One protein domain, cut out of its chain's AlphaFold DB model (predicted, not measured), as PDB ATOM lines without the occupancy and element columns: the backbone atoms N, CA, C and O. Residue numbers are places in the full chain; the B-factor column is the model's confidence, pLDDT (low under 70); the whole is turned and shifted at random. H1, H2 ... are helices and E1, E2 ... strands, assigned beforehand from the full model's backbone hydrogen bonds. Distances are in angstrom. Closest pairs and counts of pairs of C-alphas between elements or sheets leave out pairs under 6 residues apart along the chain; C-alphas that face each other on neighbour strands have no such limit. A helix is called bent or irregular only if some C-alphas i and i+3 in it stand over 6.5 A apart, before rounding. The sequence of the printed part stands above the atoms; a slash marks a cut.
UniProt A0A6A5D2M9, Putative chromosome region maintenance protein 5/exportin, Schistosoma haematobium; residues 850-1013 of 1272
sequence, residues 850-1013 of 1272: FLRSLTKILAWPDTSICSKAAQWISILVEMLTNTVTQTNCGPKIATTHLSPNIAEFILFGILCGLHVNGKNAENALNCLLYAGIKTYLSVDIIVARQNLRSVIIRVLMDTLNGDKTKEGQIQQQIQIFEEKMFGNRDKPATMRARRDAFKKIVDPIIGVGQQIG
ATOM      1  N   PHE A 850     -13.716  37.025  12.732       56.84
ATOM      2  CA  PHE A 850     -13.100  35.813  12.179       56.84
ATOM      3  C   PHE A 850     -11.560  35.819  12.262       56.84
ATOM      4  O   PHE A 850     -10.963  34.813  12.641       56.84
ATOM      5  N   LEU A 851     -10.902  36.958  12.009       61.06
ATOM      6  CA  LEU A 851      -9.449  37.103  12.201       61.06
ATOM      7  C   LEU A 851      -9.072  37.056  13.684       61.06
ATOM      8  O   LEU A 851      -8.118  36.373  14.061       61.06
ATOM      9  N   ARG A 852      -9.854  37.729  14.534       63.84
ATOM     10  CA  ARG A 852      -9.697  37.702  15.993       63.84
ATOM     11  C   ARG A 852      -9.834  36.274  16.537       63.84
ATOM     12  O   ARG A 852      -9.053  35.855  17.387       63.84
ATOM     13  N   SER A 853     -10.763  35.504  15.974       62.84
ATOM     14  CA  SER A 853     -10.962  34.079  16.255       62.84
ATOM     15  C   SER A 853      -9.774  33.209  15.825       62.84
ATOM     16  O   SER A 853      -9.222  32.486  16.654       62.84
ATOM     17  N   LEU A 854      -9.317  33.312  14.571       63.50
ATOM     18  CA  LEU A 854      -8.151  32.565  14.069       63.50
ATOM     19  C   LEU A 854      -6.865  32.884  14.846       63.50
ATOM     20  O   LEU A 854      -6.042  32.003  15.080       63.50
ATOM     21  N   THR A 855      -6.704  34.131  15.285       67.25
ATOM     22  CA  THR A 855      -5.525  34.576  16.040       67.25
ATOM     23  C   THR A 855      -5.434  33.906  17.414       67.25
ATOM     24  O   THR A 855      -4.343  33.512  17.822       67.25
ATOM     25  N   LYS A 856      -6.565  33.688  18.107       67.31
ATOM     26  CA  LYS A 856      -6.594  32.908  19.361       67.31
ATOM     27  C   LYS A 856      -6.128  31.464  19.157       67.31
ATOM     28  O   LYS A 856      -5.434  30.912  20.009       67.31
ATOM     29  N   ILE A 857      -6.506  30.866  18.028       71.25
ATOM     30  CA  ILE A 857      -6.237  29.462  17.700       71.25
ATOM     31  C   ILE A 857      -4.727  29.184  17.554       71.25
ATOM     32  O   ILE A 857      -4.282  28.073  17.840       71.25
ATOM     33  N   LEU A 858      -3.911  30.187  17.203       72.81
ATOM     34  CA  LEU A 858      -2.447  30.053  17.131       72.81
ATOM     35  C   LEU A 858      -1.803  29.633  18.462       72.81
ATOM     36  O   LEU A 858      -0.781  28.946  18.449       72.81
ATOM     37  N   ALA A 859      -2.396  30.030  19.593       72.69
ATOM     38  CA  ALA A 859      -1.892  29.748  20.935       72.69
ATOM     39  C   ALA A 859      -2.315  28.369  21.483       72.69
ATOM     40  O   ALA A 859      -1.872  27.984  22.564       72.69
ATOM     41  N   TRP A 860      -3.164  27.614  20.773       76.56
ATOM     42  CA  TRP A 860      -3.539  26.257  21.180       76.56
ATOM     43  C   TRP A 860      -2.371  25.277  20.940       76.56
ATOM     44  O   TRP A 860      -1.701  25.377  19.907       76.56
ATOM     45  N   PRO A 861      -2.113  24.305  21.839       70.94
ATOM     46  CA  PRO A 861      -1.003  23.356  21.714       70.94
ATOM     47  C   PRO A 861      -1.325  22.201  20.744       70.94
ATOM     48  O   PRO A 861      -1.289  21.022  21.103       70.94
ATOM     49  N   ASP A 862      -1.654  22.548  19.498       73.50
ATOM     50  CA  ASP A 862      -1.776  21.641  18.355       73.50
ATOM     51  C   ASP A 862      -1.107  22.283  17.126       73.50
ATOM     52  O   ASP A 862      -1.576  23.281  16.573       73.50
ATOM     53  N   THR A 863       0.005  21.693  16.688       75.38
ATOM     54  CA  THR A 863       0.846  22.222  15.606       75.38
ATOM     55  C   THR A 863       0.160  22.214  14.242       75.38
ATOM     56  O   THR A 863       0.425  23.103  13.434       75.38
ATOM     57  N   SER A 864      -0.734  21.253  13.981       69.25
ATOM     58  CA  SER A 864      -1.456  21.142  12.707       69.25
ATOM     59  C   SER A 864      -2.489  22.257  12.579       69.25
ATOM     60  O   SER A 864      -2.554  22.949  11.557       69.25
ATOM     61  N   ILE A 865      -3.236  22.486  13.661       70.81
ATOM     62  CA  ILE A 865      -4.167  23.604  13.808       70.81
ATOM     63  C   ILE A 865      -3.429  24.941  13.678       70.81
ATOM     64  O   ILE A 865      -3.824  25.784  12.872       70.81
ATOM     65  N   CYS A 866      -2.327  25.115  14.414       77.44
ATOM     66  CA  CYS A 866      -1.538  26.345  14.416       77.44
ATOM     67  C   CYS A 866      -1.014  26.697  13.009       77.44
ATOM     68  O   CYS A 866      -1.190  27.828  12.552       77.44
ATOM     69  N   SER A 867      -0.464  25.721  12.267       77.44
ATOM     70  CA  SER A 867       0.001  25.949  10.890       77.44
ATOM     71  C   SER A 867      -1.125  26.355   9.934       77.44
ATOM     72  O   SER A 867      -0.950  27.290   9.153       77.44
ATOM     73  N   LYS A 868      -2.302  25.717  10.036       70.00
ATOM     74  CA  LYS A 868      -3.482  26.056   9.223       70.00
ATOM     75  C   LYS A 868      -3.971  27.475   9.527       70.00
ATOM     76  O   LYS A 868      -4.186  28.261   8.607       70.00
ATOM     77  N   ALA A 869      -4.111  27.831  10.804       71.81
ATOM     78  CA  ALA A 869      -4.568  29.160  11.208       71.81
ATOM     79  C   ALA A 869      -3.598  30.274  10.762       71.81
ATOM     80  O   ALA A 869      -4.052  31.309  10.275       71.81
ATOM     81  N   ALA A 870      -2.279  30.052  10.829       75.94
ATOM     82  CA  ALA A 870      -1.281  31.020  10.359       75.94
ATOM     83  C   ALA A 870      -1.356  31.267   8.836       75.94
ATOM     84  O   ALA A 870      -1.225  32.408   8.383       75.94
ATOM     85  N   GLN A 871      -1.633  30.225   8.042       73.94
ATOM     86  CA  GLN A 871      -1.893  30.354   6.601       73.94
ATOM     87  C   GLN A 871      -3.171  31.166   6.333       73.94
ATOM     88  O   GLN A 871      -3.146  32.108   5.546       73.94
ATOM     89  N   TRP A 872      -4.267  30.868   7.040       65.31
ATOM     90  CA  TRP A 872      -5.537  31.591   6.893       65.31
ATOM     91  C   TRP A 872      -5.440  33.070   7.272       65.31
ATOM     92  O   TRP A 872      -5.929  33.922   6.531       65.31
ATOM     93  N   ILE A 873      -4.747  33.395   8.365       70.12
ATOM     94  CA  ILE A 873      -4.439  34.783   8.742       70.12
ATOM     95  C   ILE A 873      -3.635  35.466   7.631       70.12
ATOM     96  O   ILE A 873      -3.984  36.570   7.224       70.12
ATOM     97  N   SER A 874      -2.621  34.797   7.073       75.00
ATOM     98  CA  SER A 874      -1.800  35.349   5.985       75.00
ATOM     99  C   SER A 874      -2.597  35.666   4.710       75.00
ATOM    100  O   SER A 874      -2.224  36.581   3.978       75.00
ATOM    101  N   ILE A 875      -3.670  34.926   4.424       64.12
ATOM    102  CA  ILE A 875      -4.559  35.173   3.274       64.12
ATOM    103  C   ILE A 875      -5.524  36.328   3.582       64.12
ATOM    104  O   ILE A 875      -5.655  37.260   2.793       64.12
ATOM    105  N   LEU A 876      -6.166  36.311   4.753       62.28
ATOM    106  CA  LEU A 876      -7.141  37.334   5.157       62.28
ATOM    107  C   LEU A 876      -6.502  38.720   5.345       62.28
ATOM    108  O   LEU A 876      -7.099  39.724   4.965       62.28
ATOM    109  N   VAL A 877      -5.280  38.778   5.884       69.69
ATOM    110  CA  VAL A 877      -4.490  40.015   6.004       69.69
ATOM    111  C   VAL A 877      -4.260  40.658   4.632       69.69
ATOM    112  O   VAL A 877      -4.428  41.863   4.492       69.69
ATOM    113  N   GLU A 878      -3.955  39.860   3.606       67.44
ATOM    114  CA  GLU A 878      -3.749  40.346   2.237       67.44
ATOM    115  C   GLU A 878      -5.038  40.869   1.591       67.44
ATOM    116  O   GLU A 878      -5.026  41.908   0.935       67.44
ATOM    117  N   MET A 879      -6.169  40.188   1.811       60.38
ATOM    118  CA  MET A 879      -7.473  40.649   1.323       60.38
ATOM    119  C   MET A 879      -7.846  42.027   1.875       60.38
ATOM    120  O   MET A 879      -8.356  42.863   1.135       60.38
ATOM    121  N   LEU A 880      -7.610  42.251   3.174       63.69
ATOM    122  CA  LEU A 880      -7.960  43.504   3.843       63.69
ATOM    123  C   LEU A 880      -7.033  44.666   3.458       63.69
ATOM    124  O   LEU A 880      -7.452  45.818   3.573       63.69
ATOM    125  N   THR A 881      -5.816  44.392   2.972       67.06
ATOM    126  CA  THR A 881      -4.929  45.439   2.441       67.06
ATOM    127  C   THR A 881      -5.094  45.714   0.952       67.06
ATOM    128  O   THR A 881      -4.834  46.831   0.509       67.06
ATOM    129  N   ASN A 882      -5.535  44.730   0.167       59.53
ATOM    130  CA  ASN A 882      -5.546  44.812  -1.294       59.53
ATOM    131  C   ASN A 882      -6.946  45.149  -1.837       59.53
ATOM    132  O   ASN A 882      -7.549  44.365  -2.574       59.53
ATOM    133  N   THR A 883      -7.478  46.328  -1.493       47.78
ATOM    134  CA  THR A 883      -8.787  46.766  -2.009       47.78
ATOM    135  C   THR A 883      -8.678  47.362  -3.420       47.78
ATOM    136  O   THR A 883      -7.965  48.334  -3.678       47.78
ATOM    137  N   VAL A 884      -9.398  46.761  -4.374       39.47
ATOM    138  CA  VAL A 884      -9.450  47.224  -5.771       39.47
ATOM    139  C   VAL A 884     -10.640  48.164  -5.947       39.47
ATOM    140  O   VAL A 884     -11.752  47.738  -6.257       39.47
ATOM    141  N   THR A 885     -10.409  49.462  -5.761       34.97
ATOM    142  CA  THR A 885     -11.409  50.492  -6.055       34.97
ATOM    143  C   THR A 885     -11.465  50.761  -7.557       34.97
ATOM    144  O   THR A 885     -10.615  51.472  -8.100       34.97
ATOM    145  N   GLN A 886     -12.476  50.224  -8.243       31.72
ATOM    146  CA  GLN A 886     -12.802  50.682  -9.593       31.72
ATOM    147  C   GLN A 886     -13.321  52.123  -9.529       31.72
ATOM    148  O   GLN A 886     -14.300  52.420  -8.849       31.72
ATOM    149  N   THR A 887     -12.663  53.017 -10.261       36.50
ATOM    150  CA  THR A 887     -13.156  54.366 -10.558       36.50
ATOM    151  C   THR A 887     -13.030  54.597 -12.061       36.50
ATOM    152  O   THR A 887     -12.249  53.915 -12.728       36.50
ATOM    153  N   ASN A 888     -13.757  55.571 -12.611       36.84
ATOM    154  CA  ASN A 888     -13.820  55.811 -14.063       36.84
ATOM    155  C   ASN A 888     -12.486  56.268 -14.706       36.84
ATOM    156  O   ASN A 888     -12.450  56.541 -15.901       36.84
ATOM    157  N   CYS A 889     -11.394  56.329 -13.935       35.88
ATOM    158  CA  CYS A 889     -10.042  56.680 -14.375       35.88
ATOM    159  C   CYS A 889      -9.032  55.531 -14.153       35.88
ATOM    160  O   CYS A 889      -7.861  55.778 -13.858       35.88
ATOM    161  N   GLY A 890      -9.486  54.280 -14.283       32.75
ATOM    162  CA  GLY A 890      -8.650  53.075 -14.258       32.75
ATOM    163  C   GLY A 890      -8.455  52.436 -12.872       32.75
ATOM    164  O   GLY A 890      -8.873  52.991 -11.851       32.75
ATOM    165  N   PRO A 891      -7.838  51.238 -12.819       31.47
ATOM    166  CA  PRO A 891      -7.625  50.502 -11.579       31.47
ATOM    167  C   PRO A 891      -6.478  51.118 -10.767       31.47
ATOM    168  O   PRO A 891      -5.304  50.845 -11.008       31.47
ATOM    169  N   LYS A 892      -6.818  51.919  -9.754       36.22
ATOM    170  CA  LYS A 892      -5.884  52.252  -8.673       36.22
ATOM    171  C   LYS A 892      -6.046  51.232  -7.552       36.22
ATOM    172  O   LYS A 892      -7.142  51.074  -7.017       36.22
ATOM    173  N   ILE A 893      -4.954  50.556  -7.201       38.94
ATOM    174  CA  ILE A 893      -4.888  49.726  -5.996       38.94
ATOM    175  C   ILE A 893      -4.863  50.680  -4.801       38.94
ATOM    176  O   ILE A 893      -3.900  51.426  -4.622       38.94
ATOM    177  N   ALA A 894      -5.928  50.674  -4.002       40.31
ATOM    178  CA  ALA A 894      -5.975  51.400  -2.745       40.31
ATOM    179  C   ALA A 894      -5.435  50.474  -1.648       40.31
ATOM    180  O   ALA A 894      -6.157  49.624  -1.125       40.31
ATOM    181  N   THR A 895      -4.146  50.612  -1.330       52.25
ATOM    182  CA  THR A 895      -3.509  49.867  -0.236       52.25
ATOM    183  C   THR A 895      -4.037  50.374   1.103       52.25
ATOM    184  O   THR A 895      -3.578  51.394   1.620       52.25
ATOM    185  N   THR A 896      -5.028  49.684   1.655       62.78
ATOM    186  CA  THR A 896      -5.636  49.993   2.951       62.78
ATOM    187  C   THR A 896      -4.804  49.374   4.067       62.78
ATOM    188  O   THR A 896      -4.754  48.158   4.197       62.78
ATOM    189  N   HIS A 897      -4.129  50.171   4.892       73.25
ATOM    190  CA  HIS A 897      -3.357  49.617   6.008       73.25
ATOM    191  C   HIS A 897      -4.264  48.988   7.079       73.25
ATOM    192  O   HIS A 897      -5.340  49.507   7.386       73.25
ATOM    193  N   LEU A 898      -3.813  47.878   7.676       75.88
ATOM    194  CA  LEU A 898      -4.452  47.299   8.860       75.88
ATOM    195  C   LEU A 898      -4.482  48.318  10.005       75.88
ATOM    196  O   LEU A 898      -3.515  49.054  10.222       75.88
ATOM    197  N   SER A 899      -5.566  48.319  10.787       77.19
ATOM    198  CA  SER A 899      -5.627  49.163  11.981       77.19
ATOM    199  C   SER A 899      -4.593  48.698  13.025       77.19
ATOM    200  O   SER A 899      -4.356  47.488  13.149       77.19
ATOM    201  N   PRO A 900      -3.991  49.620  13.809       74.06
ATOM    202  CA  PRO A 900      -2.970  49.270  14.798       74.06
ATOM    203  C   PRO A 900      -3.426  48.172  15.763       74.06
ATOM    204  O   PRO A 900      -2.706  47.203  15.977       74.06
ATOM    205  N   ASN A 901      -4.662  48.272  16.261       69.62
ATOM    206  CA  ASN A 901      -5.237  47.336  17.229       69.62
ATOM    207  C   ASN A 901      -5.327  45.901  16.675       69.62
ATOM    208  O   ASN A 901      -5.021  44.944  17.387       69.62
ATOM    209  N   ILE A 902      -5.729  45.740  15.407       69.81
ATOM    210  CA  ILE A 902      -5.831  44.422  14.761       69.81
ATOM    211  C   ILE A 902      -4.430  43.850  14.525       69.81
ATOM    212  O   ILE A 902      -4.187  42.678  14.810       69.81
ATOM    213  N   ALA A 903      -3.494  44.672  14.045       76.31
ATOM    214  CA  ALA A 903      -2.129  44.235  13.769       76.31
ATOM    215  C   ALA A 903      -1.352  43.869  15.049       76.31
ATOM    216  O   ALA A 903      -0.652  42.855  15.058       76.31
ATOM    217  N   GLU A 904      -1.518  44.623  16.143       77.69
ATOM    218  CA  GLU A 904      -0.994  44.259  17.467       77.69
ATOM    219  C   GLU A 904      -1.553  42.912  17.942       77.69
ATOM    220  O   GLU A 904      -0.790  42.061  18.405       77.69
ATOM    221  N   PHE A 905      -2.867  42.696  17.803       71.81
ATOM    222  CA  PHE A 905      -3.518  41.459  18.237       71.81
ATOM    223  C   PHE A 905      -3.035  40.245  17.431       71.81
ATOM    224  O   PHE A 905      -2.653  39.233  18.021       71.81
ATOM    225  N   ILE A 906      -2.987  40.361  16.096       73.19
ATOM    226  CA  ILE A 906      -2.472  39.317  15.197       73.19
ATOM    227  C   ILE A 906      -1.010  38.996  15.527       73.19
ATOM    228  O   ILE A 906      -0.667  37.828  15.721       73.19
ATOM    229  N   LEU A 907      -0.150  40.013  15.652       81.31
ATOM    230  CA  LEU A 907       1.263  39.814  15.969       81.31
ATOM    231  C   LEU A 907       1.454  39.154  17.341       81.31
ATOM    232  O   LEU A 907       2.250  38.225  17.458       81.31
ATOM    233  N   PHE A 908       0.701  39.571  18.360       76.06
ATOM    234  CA  PHE A 908       0.746  38.945  19.683       76.06
ATOM    235  C   PHE A 908       0.349  37.460  19.627       76.06
ATOM    236  O   PHE A 908       1.075  36.618  20.152       76.06
ATOM    237  N   GLY A 909      -0.728  37.110  18.914       69.56
ATOM    238  CA  GLY A 909      -1.125  35.711  18.709       69.56
ATOM    239  C   GLY A 909      -0.080  34.877  17.958       69.56
ATOM    240  O   GLY A 909       0.144  33.717  18.303       69.56
ATOM    241  N   ILE A 910       0.624  35.470  16.987       81.88
ATOM    242  CA  ILE A 910       1.740  34.823  16.276       81.88
ATOM    243  C   ILE A 910       2.930  34.578  17.212       81.88
ATOM    244  O   ILE A 910       3.506  33.491  17.179       81.88
ATOM    245  N   LEU A 911       3.270  35.526  18.091       81.00
ATOM    246  CA  LEU A 911       4.318  35.339  19.103       81.00
ATOM    247  C   LEU A 911       3.934  34.244  20.119       81.00
ATOM    248  O   LEU A 911       4.767  33.393  20.436       81.00
ATOM    249  N   CYS A 912       2.670  34.180  20.553       76.06
ATOM    250  CA  CYS A 912       2.160  33.066  21.361       76.06
ATOM    251  C   CYS A 912       2.241  31.719  20.616       76.06
ATOM    252  O   CYS A 912       2.636  30.714  21.207       76.06
ATOM    253  N   GLY A 913       1.931  31.689  19.317       73.62
ATOM    254  CA  GLY A 913       2.081  30.492  18.485       73.62
ATOM    255  C   GLY A 913       3.535  30.037  18.337       73.62
ATOM    256  O   GLY A 913       3.816  28.842  18.424       73.62
ATOM    257  N   LEU A 914       4.482  30.970  18.191       80.06
ATOM    258  CA  LEU A 914       5.922  30.675  18.154       80.06
ATOM    259  C   LEU A 914       6.431  30.125  19.496       80.06
ATOM    260  O   LEU A 914       7.248  29.202  19.506       80.06
ATOM    261  N   HIS A 915       5.906  30.636  20.613       76.19
ATOM    262  CA  HIS A 915       6.197  30.122  21.950       76.19
ATOM    263  C   HIS A 915       5.692  28.680  22.138       76.19
ATOM    264  O   HIS A 915       6.470  27.802  22.500       76.19
ATOM    265  N   VAL A 916       4.413  28.417  21.842       72.62
ATOM    266  CA  VAL A 916       3.762  27.119  22.115       72.62
ATOM    267  C   VAL A 916       4.121  26.037  21.087       72.62
ATOM    268  O   VAL A 916       4.368  24.889  21.455       72.62
ATOM    269  N   ASN A 917       4.151  26.377  19.796       78.69
ATOM    270  CA  ASN A 917       4.240  25.406  18.698       78.69
ATOM    271  C   ASN A 917       5.577  25.448  17.928       78.69
ATOM    272  O   ASN A 917       5.888  24.502  17.204       78.69
ATOM    273  N   GLY A 918       6.388  26.502  18.086       73.31
ATOM    274  CA  GLY A 918       7.526  26.805  17.203       73.31
ATOM    275  C   GLY A 918       8.680  25.791  17.172       73.31
ATOM    276  O   GLY A 918       9.390  25.739  16.172       73.31
ATOM    277  N   LYS A 919       8.868  24.961  18.211       70.88
ATOM    278  CA  LYS A 919       9.857  23.855  18.202       70.88
ATOM    279  C   LYS A 919       9.318  22.528  17.670       70.88
ATOM    280  O   LYS A 919      10.107  21.654  17.329       70.88
ATOM    281  N   ASN A 920       7.999  22.359  17.621       63.03
ATOM    282  CA  ASN A 920       7.379  21.037  17.500       63.03
ATOM    283  C   ASN A 920       7.093  20.630  16.043       63.03
ATOM    284  O   ASN A 920       6.852  19.455  15.777       63.03
ATOM    285  N   ALA A 921       7.097  21.580  15.100       68.88
ATOM    286  CA  ALA A 921       6.991  21.312  13.666       68.88
ATOM    287  C   ALA A 921       7.572  22.469  12.836       68.88
ATOM    288  O   ALA A 921       7.115  23.609  12.947       68.88
ATOM    289  N   GLU A 922       8.514  22.173  11.938       74.88
ATOM    290  CA  GLU A 922       9.138  23.180  11.063       74.88
ATOM    291  C   GLU A 922       8.119  23.879  10.142       74.88
ATOM    292  O   GLU A 922       8.182  25.094   9.954       74.88
ATOM    293  N   ASN A 923       7.107  23.155   9.653       74.88
ATOM    294  CA  ASN A 923       6.022  23.745   8.864       74.88
ATOM    295  C   ASN A 923       5.214  24.783   9.662       74.88
ATOM    296  O   ASN A 923       4.850  25.823   9.112       74.88
ATOM    297  N   ALA A 924       4.963  24.546  10.956       75.31
ATOM    298  CA  ALA A 924       4.269  25.510  11.810       75.31
ATOM    299  C   ALA A 924       5.134  26.753  12.055       75.31
ATOM    300  O   ALA A 924       4.650  27.871  11.886       75.31
ATOM    301  N   LEU A 925       6.427  26.564  12.348       82.00
ATOM    302  CA  LEU A 925       7.399  27.652  12.476       82.00
ATOM    303  C   LEU A 925       7.460  28.517  11.205       82.00
ATOM    304  O   LEU A 925       7.333  29.737  11.285       82.00
ATOM    305  N   ASN A 926       7.594  27.902  10.027       84.25
ATOM    306  CA  ASN A 926       7.667  28.624   8.756       84.25
ATOM    307  C   ASN A 926       6.370  29.388   8.429       84.25
ATOM    308  O   ASN A 926       6.445  30.530   7.969       84.25
ATOM    309  N   CYS A 927       5.192  28.818   8.722       82.81
ATOM    310  CA  CYS A 927       3.909  29.509   8.536       82.81
ATOM    311  C   CYS A 927       3.739  30.694   9.504       82.81
ATOM    312  O   CYS A 927       3.301  31.763   9.082       82.81
ATOM    313  N   LEU A 928       4.121  30.539  10.777       84.62
ATOM    314  CA  LEU A 928       4.079  31.610  11.781       84.62
ATOM    315  C   LEU A 928       5.041  32.758  11.444       84.62
ATOM    316  O   LEU A 928       4.653  33.924  11.504       84.62
ATOM    317  N   LEU A 929       6.278  32.444  11.038       88.38
ATOM    318  CA  LEU A 929       7.248  33.451  10.599       88.38
ATOM    319  C   LEU A 929       6.733  34.219   9.370       88.38
ATOM    320  O   LEU A 929       6.815  35.444   9.345       88.38
ATOM    321  N   TYR A 930       6.161  33.525   8.380       86.50
ATOM    322  CA  TYR A 930       5.569  34.159   7.196       86.50
ATOM    323  C   TYR A 930       4.383  35.072   7.553       86.50
ATOM    324  O   TYR A 930       4.356  36.226   7.125       86.50
ATOM    325  N   ALA A 931       3.459  34.608   8.403       83.44
ATOM    326  CA  ALA A 931       2.334  35.411   8.887       83.44
ATOM    327  C   ALA A 931       2.795  36.669   9.647       83.44
ATOM    328  O   ALA A 931       2.221  37.747   9.471       83.44
ATOM    329  N   GLY A 932       3.856  36.554  10.456       84.75
ATOM    330  CA  GLY A 932       4.435  37.672  11.204       84.75
ATOM    331  C   GLY A 932       5.013  38.746  10.284       84.75
ATOM    332  O   GLY A 932       4.637  39.911  10.393       84.75
ATOM    333  N   ILE A 933       5.844  38.344   9.313       88.38
ATOM    334  CA  ILE A 933       6.402  39.232   8.274       88.38
ATOM    335  C   ILE A 933       5.277  39.949   7.521       88.38
ATOM    336  O   ILE A 933       5.351  41.158   7.318       88.38
ATOM    337  N   LYS A 934       4.226  39.219   7.129       83.50
ATOM    338  CA  LYS A 934       3.108  39.767   6.352       83.50
ATOM    339  C   LYS A 934       2.307  40.794   7.153       83.50
ATOM    340  O   LYS A 934       2.122  41.911   6.688       83.50
ATOM    341  N   THR A 935       1.962  40.476   8.402       84.81
ATOM    342  CA  THR A 935       1.312  41.412   9.344       84.81
ATOM    343  C   THR A 935       2.137  42.691   9.536       84.81
ATOM    344  O   THR A 935       1.579  43.784   9.580       84.81
ATOM    345  N   TYR A 936       3.467  42.566   9.593       85.69
ATOM    346  CA  TYR A 936       4.394  43.689   9.768       85.69
ATOM    347  C   TYR A 936       4.549  44.570   8.510       85.69
ATOM    348  O   TYR A 936       4.913  45.735   8.628       85.69
ATOM    349  N   LEU A 937       4.259  44.039   7.313       85.00
ATOM    350  CA  LEU A 937       4.236  44.786   6.042       85.00
ATOM    351  C   LEU A 937       2.856  45.388   5.723       85.00
ATOM    352  O   LEU A 937       2.771  46.356   4.974       85.00
ATOM    353  N   SER A 938       1.781  44.836   6.291       81.62
ATOM    354  CA  SER A 938       0.390  45.260   6.063       81.62
ATOM    355  C   SER A 938      -0.052  46.497   6.867       81.62
ATOM    356  O   SER A 938      -1.218  46.887   6.800       81.62
ATOM    357  N   VAL A 939       0.854  47.146   7.604       81.69
ATOM    358  CA  VAL A 939       0.608  48.380   8.374       81.69
ATOM    359  C   VAL A 939       1.481  49.540   7.894       81.69
ATOM    360  O   VAL A 939       2.506  49.339   7.247       81.69
ATOM    361  N   ASP A 940       1.100  50.760   8.268       83.00
ATOM    362  CA  ASP A 940       1.937  51.950   8.110       83.00
ATOM    363  C   ASP A 940       3.300  51.798   8.805       83.00
ATOM    364  O   ASP A 940       3.400  51.261   9.911       83.00
ATOM    365  N   ILE A 941       4.359  52.364   8.212       84.25
ATOM    366  CA  ILE A 941       5.734  52.277   8.750       84.25
ATOM    367  C   ILE A 941       5.823  52.886  10.163       84.25
ATOM    368  O   ILE A 941       6.580  52.405  11.006       84.25
ATOM    369  N   ILE A 942       5.026  53.921  10.451       83.44
ATOM    370  CA  ILE A 942       4.939  54.535  11.787       83.44
ATOM    371  C   ILE A 942       4.339  53.540  12.795       83.44
ATOM    372  O   ILE A 942       4.894  53.358  13.877       83.44
ATOM    373  N   VAL A 943       3.265  52.840  12.415       82.94
ATOM    374  CA  VAL A 943       2.585  51.828  13.241       82.94
ATOM    375  C   VAL A 943       3.489  50.614  13.475       82.94
ATOM    376  O   VAL A 943       3.592  50.129  14.601       82.94
ATOM    377  N   ALA A 944       4.228  50.158  12.460       83.62
ATOM    378  CA  ALA A 944       5.219  49.093  12.620       83.62
ATOM    379  C   ALA A 944       6.302  49.463  13.656       83.62
ATOM    380  O   ALA A 944       6.570  48.699  14.587       83.62
ATOM    381  N   ARG A 945       6.875  50.668  13.528       86.00
ATOM    382  CA  ARG A 945       7.970  51.169  14.378       86.00
ATOM    383  C   ARG A 945       7.547  51.610  15.782       86.00
ATOM    384  O   ARG A 945       8.411  51.770  16.639       86.00
ATOM    385  N   GLN A 946       6.254  51.809  16.030       84.94
ATOM    386  CA  GLN A 946       5.718  52.178  17.343       84.94
ATOM    387  C   GLN A 946       4.974  50.998  17.981       84.94
ATOM    388  O   GLN A 946       5.485  50.377  18.913       84.94
ATOM    389  N   ASN A 947       3.802  50.654  17.451       85.12
ATOM    390  CA  ASN A 947       2.904  49.631  17.986       85.12
ATOM    391  C   ASN A 947       3.526  48.229  17.934       85.12
ATOM    392  O   ASN A 947       3.726  47.588  18.967       85.12
ATOM    393  N   LEU A 948       3.896  47.757  16.740       83.81
ATOM    394  CA  LEU A 948       4.374  46.379  16.566       83.81
ATOM    395  C   LEU A 948       5.755  46.164  17.207       83.81
ATOM    396  O   LEU A 948       5.993  45.131  17.837       83.81
ATOM    397  N   ARG A 949       6.638  47.169  17.129       87.44
ATOM    398  CA  ARG A 949       7.907  47.224  17.872       87.44
ATOM    399  C   ARG A 949       7.691  47.095  19.386       87.44
ATOM    400  O   ARG A 949       8.374  46.294  20.019       87.44
ATOM    401  N   SER A 950       6.730  47.829  19.956       82.19
ATOM    402  CA  SER A 950       6.393  47.766  21.387       82.19
ATOM    403  C   SER A 950       5.924  46.369  21.815       82.19
ATOM    404  O   SER A 950       6.412  45.833  22.812       82.19
ATOM    405  N   VAL A 951       5.056  45.723  21.021       79.19
ATOM    406  CA  VAL A 951       4.595  44.346  21.283       79.19
ATOM    407  C   VAL A 951       5.763  43.352  21.301       79.19
ATOM    408  O   VAL A 951       5.851  42.550  22.231       79.19
ATOM    409  N   ILE A 952       6.677  43.424  20.326       80.19
ATOM    410  CA  ILE A 952       7.854  42.537  20.257       80.19
ATOM    411  C   ILE A 952       8.798  42.776  21.444       80.19
ATOM    412  O   ILE A 952       9.211  41.811  22.087       80.19
ATOM    413  N   ILE A 953       9.112  44.038  21.771       80.19
ATOM    414  CA  ILE A 953       9.988  44.374  22.908       80.19
ATOM    415  C   ILE A 953       9.392  43.851  24.217       80.19
ATOM    416  O   ILE A 953      10.108  43.200  24.972       80.19
ATOM    417  N   ARG A 954       8.094  44.074  24.471       78.88
ATOM    418  CA  ARG A 954       7.422  43.584  25.685       78.88
ATOM    419  C   ARG A 954       7.561  42.067  25.827       78.88
ATOM    420  O   ARG A 954       8.105  41.607  26.821       78.88
ATOM    421  N   VAL A 955       7.165  41.304  24.804       74.88
ATOM    422  CA  VAL A 955       7.211  39.830  24.854       74.88
ATOM    423  C   VAL A 955       8.645  39.305  25.008       74.88
ATOM    424  O   VAL A 955       8.862  38.346  25.747       74.88
ATOM    425  N   LEU A 956       9.641  39.934  24.371       75.06
ATOM    426  CA  LEU A 956      11.049  39.559  24.553       75.06
ATOM    427  C   LEU A 956      11.566  39.879  25.960       75.06
ATOM    428  O   LEU A 956      12.252  39.047  26.546       75.06
ATOM    429  N   MET A 957      11.227  41.041  26.522       73.31
ATOM    430  CA  MET A 957      11.633  41.415  27.881       73.31
ATOM    431  C   MET A 957      10.975  40.514  28.936       73.31
ATOM    432  O   MET A 957      11.669  40.065  29.847       73.31
ATOM    433  N   ASP A 958       9.694  40.173  28.769       68.12
ATOM    434  CA  ASP A 958       8.981  39.208  29.618       68.12
ATOM    435  C   ASP A 958       9.630  37.808  29.539       68.12
ATOM    436  O   ASP A 958       9.840  37.152  30.558       68.12
ATOM    437  N   THR A 959      10.028  37.372  28.336       67.62
ATOM    438  CA  THR A 959      10.701  36.076  28.101       67.62
ATOM    439  C   THR A 959      12.138  36.037  28.652       67.62
ATOM    440  O   THR A 959      12.656  34.967  28.965       67.62
ATOM    441  N   LEU A 960      12.793  37.195  28.793       68.94
ATOM    442  CA  LEU A 960      14.183  37.342  29.248       68.94
ATOM    443  C   LEU A 960      14.302  37.830  30.706       68.94
ATOM    444  O   LEU A 960      15.354  38.342  31.099       68.94
ATOM    445  N   ASN A 961      13.246  37.661  31.514       64.12
ATOM    446  CA  ASN A 961      13.173  38.053  32.931       64.12
ATOM    447  C   ASN A 961      13.494  39.543  33.197       64.12
ATOM    448  O   ASN A 961      14.072  39.888  34.226       64.12
ATOM    449  N   GLY A 962      13.136  40.440  32.272       60.38
ATOM    450  CA  GLY A 962      13.214  41.892  32.472       60.38
ATOM    451  C   GLY A 962      14.627  42.492  32.522       60.38
ATOM    452  O   GLY A 962      14.794  43.607  33.021       60.38
ATOM    453  N   ASP A 963      15.650  41.788  32.022       64.50
ATOM    454  CA  ASP A 963      17.045  42.246  32.038       64.50
ATOM    455  C   ASP A 963      17.273  43.498  31.164       64.50
ATOM    456  O   ASP A 963      17.563  43.428  29.965       64.50
ATOM    457  N   LYS A 964      17.202  44.668  31.808       63.12
ATOM    458  CA  LYS A 964      17.378  45.993  31.189       63.12
ATOM    459  C   LYS A 964      18.731  46.201  30.505       63.12
ATOM    460  O   LYS A 964      18.851  47.116  29.697       63.12
ATOM    461  N   THR A 965      19.747  45.371  30.767       62.09
ATOM    462  CA  THR A 965      21.032  45.468  30.047       62.09
ATOM    463  C   THR A 965      20.924  44.985  28.598       62.09
ATOM    464  O   THR A 965      21.670  45.450  27.735       62.09
ATOM    465  N   LYS A 966      19.957  44.104  28.306       67.00
ATOM    466  CA  LYS A 966      19.695  43.557  26.966       67.00
ATOM    467  C   LYS A 966      18.727  44.405  26.147       67.00
ATOM    468  O   LYS A 966      18.723  44.290  24.925       67.00
ATOM    469  N   GLU A 967      17.951  45.286  26.779       73.75
ATOM    470  CA  GLU A 967      16.923  46.092  26.106       73.75
ATOM    471  C   GLU A 967      17.499  46.902  24.930       73.75
ATOM    472  O   GLU A 967      16.964  46.855  23.824       73.75
ATOM    473  N   GLY A 968      18.656  47.551  25.114       74.56
ATOM    474  CA  GLY A 968      19.343  48.276  24.038       74.56
ATOM    475  C   GLY A 968      19.818  47.377  22.885       74.56
ATOM    476  O   GLY A 968      19.757  47.783  21.727       74.56
ATOM    477  N   GLN A 969      20.227  46.136  23.175       79.25
ATOM    478  CA  GLN A 969      20.623  45.158  22.151       79.25
ATOM    479  C   GLN A 969      19.405  44.667  21.354       79.25
ATOM    480  O   GLN A 969      19.466  44.565  20.131       79.25
ATOM    481  N   ILE A 970      18.279  44.429  22.033       79.25
ATOM    482  CA  ILE A 970      16.997  44.052  21.419       79.25
ATOM    483  C   ILE A 970      16.488  45.189  20.522       79.25
ATOM    484  O   ILE A 970      16.157  44.957  19.360       79.25
ATOM    485  N   GLN A 971      16.499  46.433  21.011       82.25
ATOM    486  CA  GLN A 971      16.123  47.611  20.221       82.25
ATOM    487  C   GLN A 971      17.011  47.787  18.974       82.25
ATOM    488  O   GLN A 971      16.493  48.129  17.908       82.25
ATOM    489  N   GLN A 972      18.317  47.512  19.076       83.88
ATOM    490  CA  GLN A 972      19.242  47.554  17.939       83.88
ATOM    491  C   GLN A 972      18.961  46.435  16.920       83.88
ATOM    492  O   GLN A 972      18.930  46.697  15.719       83.88
ATOM    493  N   GLN A 973      18.706  45.199  17.367       84.12
ATOM    494  CA  GLN A 973      18.354  44.093  16.465       84.12
ATOM    495  C   GLN A 973      17.030  44.341  15.731       84.12
ATOM    496  O   GLN A 973      16.958  44.118  14.522       84.12
ATOM    497  N   ILE A 974      16.010  44.857  16.426       86.06
ATOM    498  CA  ILE A 974      14.723  45.206  15.808       86.06
ATOM    499  C   ILE A 974      14.894  46.336  14.788       86.06
ATOM    500  O   ILE A 974      14.328  46.254  13.701       86.06
ATOM    501  N   GLN A 975      15.735  47.336  15.063       84.69
ATOM    502  CA  GLN A 975      16.038  48.382  14.086       84.69
ATOM    503  C   GLN A 975      16.710  47.822  12.813       84.69
ATOM    504  O   GLN A 975      16.278  48.150  11.710       84.69
ATOM    505  N   ILE A 976      17.684  46.913  12.940       85.00
ATOM    506  CA  ILE A 976      18.335  46.250  11.789       85.00
ATOM    507  C   ILE A 976      17.324  45.436  10.951       85.00
ATOM    508  O   ILE A 976      17.474  45.299   9.734       85.00
ATOM    509  N   PHE A 977      16.277  44.892  11.576       88.88
ATOM    510  CA  PHE A 977      15.168  44.231  10.880       88.88
ATOM    511  C   PHE A 977      14.225  45.226  10.197       88.88
ATOM    512  O   PHE A 977      13.923  45.047   9.021       88.88
ATOM    513  N   GLU A 978      13.808  46.297  10.873       87.38
ATOM    514  CA  GLU A 978      12.990  47.365  10.281       87.38
ATOM    515  C   GLU A 978      13.677  48.013   9.065       87.38
ATOM    516  O   GLU A 978      13.021  48.334   8.077       87.38
ATOM    517  N   GLU A 979      15.001  48.173   9.106       84.12
ATOM    518  CA  GLU A 979      15.814  48.645   7.979       84.12
ATOM    519  C   GLU A 979      15.821  47.638   6.814       84.12
ATOM    520  O   GLU A 979      15.722  48.040   5.655       84.12
ATOM    521  N   LYS A 980      15.827  46.326   7.084       82.94
ATOM    522  CA  LYS A 980      15.680  45.279   6.048       82.94
ATOM    523  C   LYS A 980      14.253  45.115   5.516       82.94
ATOM    524  O   LYS A 980      14.081  44.597   4.414       82.94
ATOM    525  N   MET A 981      13.246  45.533   6.278       81.00
ATOM    526  CA  MET A 981      11.829  45.459   5.902       81.00
ATOM    527  C   MET A 981      11.367  46.682   5.098       81.00
ATOM    528  O   MET A 981      10.563  46.528   4.184       81.00
ATOM    529  N   PHE A 982      11.880  47.876   5.421       82.44
ATOM    530  CA  PHE A 982      11.393  49.155   4.879       82.44
ATOM    531  C   PHE A 982      12.466  50.046   4.226       82.44
ATOM    532  O   PHE A 982      12.134  51.148   3.796       82.44
ATOM    533  N   GLY A 983      13.737  49.626   4.200       68.88
ATOM    534  CA  GLY A 983      14.884  50.476   3.853       68.88
ATOM    535  C   GLY A 983      14.930  50.952   2.400       68.88
ATOM    536  O   GLY A 983      14.521  52.070   2.101       68.88
ATOM    537  N   ASN A 984      15.498  50.139   1.504       65.31
ATOM    538  CA  ASN A 984      15.703  50.541   0.112       65.31
ATOM    539  C   ASN A 984      14.516  50.129  -0.775       65.31
ATOM    540  O   ASN A 984      14.176  48.947  -0.845       65.31
ATOM    541  N   ARG A 985      13.905  51.102  -1.461       59.41
ATOM    542  CA  ARG A 985      12.791  50.872  -2.397       59.41
ATOM    543  C   ARG A 985      13.258  50.354  -3.757       59.41
ATOM    544  O   ARG A 985      12.505  49.629  -4.396       59.41
ATOM    545  N   ASP A 986      14.491  50.668  -4.150       56.47
ATOM    546  CA  ASP A 986      14.995  50.413  -5.506       56.47
ATOM    547  C   ASP A 986      15.568  48.994  -5.673       56.47
ATOM    548  O   ASP A 986      15.685  48.489  -6.786       56.47
ATOM    549  N   LYS A 987      15.899  48.315  -4.562       69.31
ATOM    550  CA  LYS A 987      16.235  46.878  -4.538       69.31
ATOM    551  C   LYS A 987      15.756  46.239  -3.219       69.31
ATOM    552  O   LYS A 987      16.517  46.199  -2.249       69.31
ATOM    553  N   PRO A 988      14.484  45.798  -3.135       70.00
ATOM    554  CA  PRO A 988      13.898  45.275  -1.901       70.00
ATOM    555  C   PRO A 988      14.479  43.905  -1.513       70.00
ATOM    556  O   PRO A 988      14.769  43.070  -2.364       70.00
ATOM    557  N   ALA A 989      14.606  43.635  -0.210       77.06
ATOM    558  CA  ALA A 989      15.133  42.358   0.284       77.06
ATOM    559  C   ALA A 989      14.201  41.172  -0.043       77.06
ATOM    560  O   ALA A 989      12.978  41.297   0.081       77.06
ATOM    561  N   THR A 990      14.766  40.007  -0.382       81.06
ATOM    562  CA  THR A 990      14.003  38.780  -0.687       81.06
ATOM    563  C   THR A 990      13.207  38.275   0.522       81.06
ATOM    564  O   THR A 990      13.568  38.516   1.680       81.06
ATOM    565  N   MET A 991      12.124  37.528   0.283       75.69
ATOM    566  CA  MET A 991      11.293  36.985   1.370       75.69
ATOM    567  C   MET A 991      12.057  36.005   2.276       75.69
ATOM    568  O   MET A 991      11.777  35.942   3.475       75.69
ATOM    569  N   ARG A 992      13.073  35.313   1.741       75.75
ATOM    570  CA  ARG A 992      14.024  34.496   2.511       75.75
ATOM    571  C   ARG A 992      14.831  35.362   3.485       75.75
ATOM    572  O   ARG A 992      14.767  35.140   4.691       75.75
ATOM    573  N   ALA A 993      15.462  36.433   2.995       80.81
ATOM    574  CA  ALA A 993      16.229  37.361   3.828       80.81
ATOM    575  C   ALA A 993      15.375  38.071   4.902       80.81
ATOM    576  O   ALA A 993      15.850  38.281   6.022       80.81
ATOM    577  N   ARG A 994      14.107  38.402   4.600       83.25
ATOM    578  CA  ARG A 994      13.148  38.931   5.593       83.25
ATOM    579  C   ARG A 994      12.790  37.886   6.653       83.25
ATOM    580  O   ARG A 994      12.755  38.221   7.837       83.25
ATOM    581  N   ARG A 995      12.582  36.622   6.260       85.06
ATOM    582  CA  ARG A 995      12.304  35.506   7.182       85.06
ATOM    583  C   ARG A 995      13.472  35.239   8.122       85.06
ATOM    584  O   ARG A 995      13.251  35.128   9.323       85.06
ATOM    585  N   ASP A 996      14.696  35.227   7.609       83.56
ATOM    586  CA  ASP A 996      15.898  35.019   8.419       83.56
ATOM    587  C   ASP A 996      16.182  36.201   9.360       83.56
ATOM    588  O   ASP A 996      16.683  36.006  10.469       83.56
ATOM    589  N   ALA A 997      15.832  37.430   8.960       84.62
ATOM    590  CA  ALA A 997      15.908  38.603   9.827       84.62
ATOM    591  C   ALA A 997      14.842  38.580  10.939       84.62
ATOM    592  O   ALA A 997      15.179  38.824  12.096       84.62
ATOM    593  N   PHE A 998      13.589  38.226  10.624       88.12
ATOM    594  CA  PHE A 998      12.522  38.094  11.622       88.12
ATOM    595  C   PHE A 998      12.811  36.950  12.605       88.12
ATOM    596  O   PHE A 998      12.743  37.147  13.818       88.12
ATOM    597  N   LYS A 999      13.228  35.779  12.095       87.44
ATOM    598  CA  LYS A 999      13.594  34.605  12.903       87.44
ATOM    599  C   LYS A 999      14.651  34.949  13.953       87.44
ATOM    600  O   LYS A 999      14.476  34.573  15.102       87.44
ATOM    601  N   LYS A1000      15.686  35.719  13.598       86.19
ATOM    602  CA  LYS A1000      16.755  36.134  14.530       86.19
ATOM    603  C   LYS A1000      16.274  36.970  15.721       86.19
ATOM    604  O   LYS A1000      16.928  36.936  16.754       86.19
ATOM    605  N   ILE A1001      15.155  37.687  15.597       87.81
ATOM    606  CA  ILE A1001      14.563  38.468  16.697       87.81
ATOM    607  C   ILE A1001      13.672  37.599  17.580       87.81
ATOM    608  O   ILE A1001      13.676  37.761  18.796       87.81
ATOM    609  N   VAL A1002      12.904  36.681  16.984       84.12
ATOM    610  CA  VAL A1002      11.966  35.821  17.726       84.12
ATOM    611  C   VAL A1002      12.589  34.509  18.214       84.12
ATOM    612  O   VAL A1002      11.935  33.784  18.956       84.12
ATOM    613  N   ASP A1003      13.842  34.207  17.860       82.94
ATOM    614  CA  ASP A1003      14.582  33.013  18.308       82.94
ATOM    615  C   ASP A1003      14.532  32.787  19.837       82.94
ATOM    616  O   ASP A1003      14.227  31.665  20.246       82.94
ATOM    617  N   PRO A1004      14.664  33.823  20.703       78.06
ATOM    618  CA  PRO A1004      14.510  33.675  22.153       78.06
ATOM    619  C   PRO A1004      13.109  33.257  22.623       78.06
ATOM    620  O   PRO A1004      12.956  32.913  23.788       78.06
ATOM    621  N   ILE A1005      12.090  33.301  21.756       73.12
ATOM    622  CA  ILE A1005      10.699  32.914  22.048       73.12
ATOM    623  C   ILE A1005      10.425  31.469  21.595       73.12
ATOM    624  O   ILE A1005       9.621  30.776  22.225       73.12
ATOM    625  N   ILE A1006      11.091  30.996  20.527       77.88
ATOM    626  CA  ILE A1006      10.791  29.729  19.836       77.88
ATOM    627  C   ILE A1006      10.919  28.533  20.794       77.88
ATOM    628  O   ILE A1006      12.012  28.066  21.126       77.88
ATOM    629  N   GLY A1007       9.771  28.000  21.224       61.03
ATOM    630  CA  GLY A1007       9.691  26.845  22.118       61.03
ATOM    631  C   GLY A1007      10.497  26.987  23.413       61.03
ATOM    632  O   GLY A1007      11.183  26.042  23.817       61.03
ATOM    633  N   VAL A1008      10.472  28.153  24.061       54.84
ATOM    634  CA  VAL A1008      10.841  28.240  25.484       54.84
ATOM    635  C   VAL A1008       9.882  27.338  26.262       54.84
ATOM    636  O   VAL A1008       8.672  27.532  26.204       54.84
ATOM    637  N   GLY A1009      10.406  26.319  26.952       44.41
ATOM    638  CA  GLY A1009       9.578  25.382  27.720       44.41
ATOM    639  C   GLY A1009       8.774  26.091  28.817       44.41
ATOM    640  O   GLY A1009       9.144  27.185  29.237       44.41
ATOM    641  N   GLN A1010       7.685  25.468  29.285       40.41
ATOM    642  CA  GLN A1010       6.712  26.045  30.228       40.41
ATOM    643  C   GLN A1010       7.339  26.589  31.538       40.41
ATOM    644  O   GLN A1010       7.324  25.932  32.575       40.41
ATOM    645  N   GLN A1011       7.853  27.824  31.514       33.38
ATOM    646  CA  GLN A1011       8.318  28.561  32.699       33.38
ATOM    647  C   GLN A1011       7.828  30.014  32.763       33.38
ATOM    648  O   GLN A1011       7.851  30.605  33.838       33.38
ATOM    649  N   ILE A1012       7.260  30.573  31.686       31.83
ATOM    650  CA  ILE A1012       6.641  31.916  31.722       31.83
ATOM    651  C   ILE A1012       5.412  31.942  32.668       31.83
ATOM    652  O   ILE A1012       5.039  32.982  33.201       31.83
ATOM    653  N   GLY A1013       4.848  30.772  33.003       30.22
ATOM    654  CA  GLY A1013       3.849  30.613  34.070       30.22
ATOM    655  C   GLY A1013       4.385  30.587  35.515       30.22
ATOM    656  O   GLY A1013       3.568  30.511  36.428       30.22
TER     657      GLY A1013
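Overview. This is residues 850 to 1013 of the 1272 residues of the protein "Putative chromosome region maintenance protein 5/exportin" of Schistosoma haematobium (UniProt A0A6A5D2M9). Three helices, H2, H3 and H4, make an up-and-down bundle in the upstream part of the body, with short H1 packed on H2 and H3; H5, H6 and H7 form a second group, in which H5 packs on H3, H7 crosses H4, and H6 lies farther out on H5 and H7. The hairpin of E1 and E2 sticks out at one end as an arm and makes much of the length. The printed part has 164 residues, with seven named helices and two named strands in the order H1 H2 E1 E2 H3 H4 H5 H6 H7; the two strands form an antiparallel sheet, and the class is mostly helix. The whole is compact, with a radius of gyration of the C-alphas of 16.2 A, but elongated in outline, spanning 58 by 34 by 27 A.

Along the chain. Find C-alpha 850 at (-13.100, 35.813, 12.179), where H1, residues 850 to 857, begins. H2 runs from 863 to 881 over 27.3 A, then come E1, 882 to 887, and E2, 890 to 895, each 15.3 A long. H3, 900 to 917, measures 25.2 A, and H4, 922 to 937, 22.7 A. H5, 941 to 959, measures 25.7 A; H6, 964 to 982, measures 27.2 A and is only just irregular, with C-alphas 965 and 968 6.8 A apart. H7, 991 to 1002, ends at C-alpha 1002, (11.966, 35.821, 17.726).

Arrangement. Begin with the bundle, in which each helix runs against the one before it. H2 and H4 touch closest at the C-alphas of Ser 867 and Ala 924, 4.4 A, the same way at a shallow tilt of 21 degrees. The hairpin H3 and H4 touches at Ile 910 and Leu 928, C-alphas 6.0 A apart. H1 touches H2 at Leu 854 and Ala 869, C-alphas 5.7 A apart. H3 touches H5 at Glu 904 and Leu 948, C-alphas 5.8 A apart. H7 touches residues 929 to 933 of H4 alone, about perpendicular at 82 degrees, closest at the C-alphas of Leu 929 and Arg 995, 6.4 A. H6 and H7, a hairpin, touch at Phe 977 and Ala 997, C-alphas 5.8 A apart. In the hairpin E1 and E2, N 894 and O 883 are 3.1 A apart, within hydrogen-bond range. In H1, H3 and H4 every O i to N i+4 pair is within hydrogen-bond range; the figures are 14 of 15 in H2, 13 of 15 in H5 and H6, and 7 of 8 in H7.

Size, cuts and confidence. The C-alphas of Asn 888 and Gln 1011, the two farthest apart, are 58.5 A apart. The printed part has no cut, and no link is long. The mean pLDDT of the printed part is 71.4, with 57 residues under 70, among them 875 to 896 and 1007 to 1013.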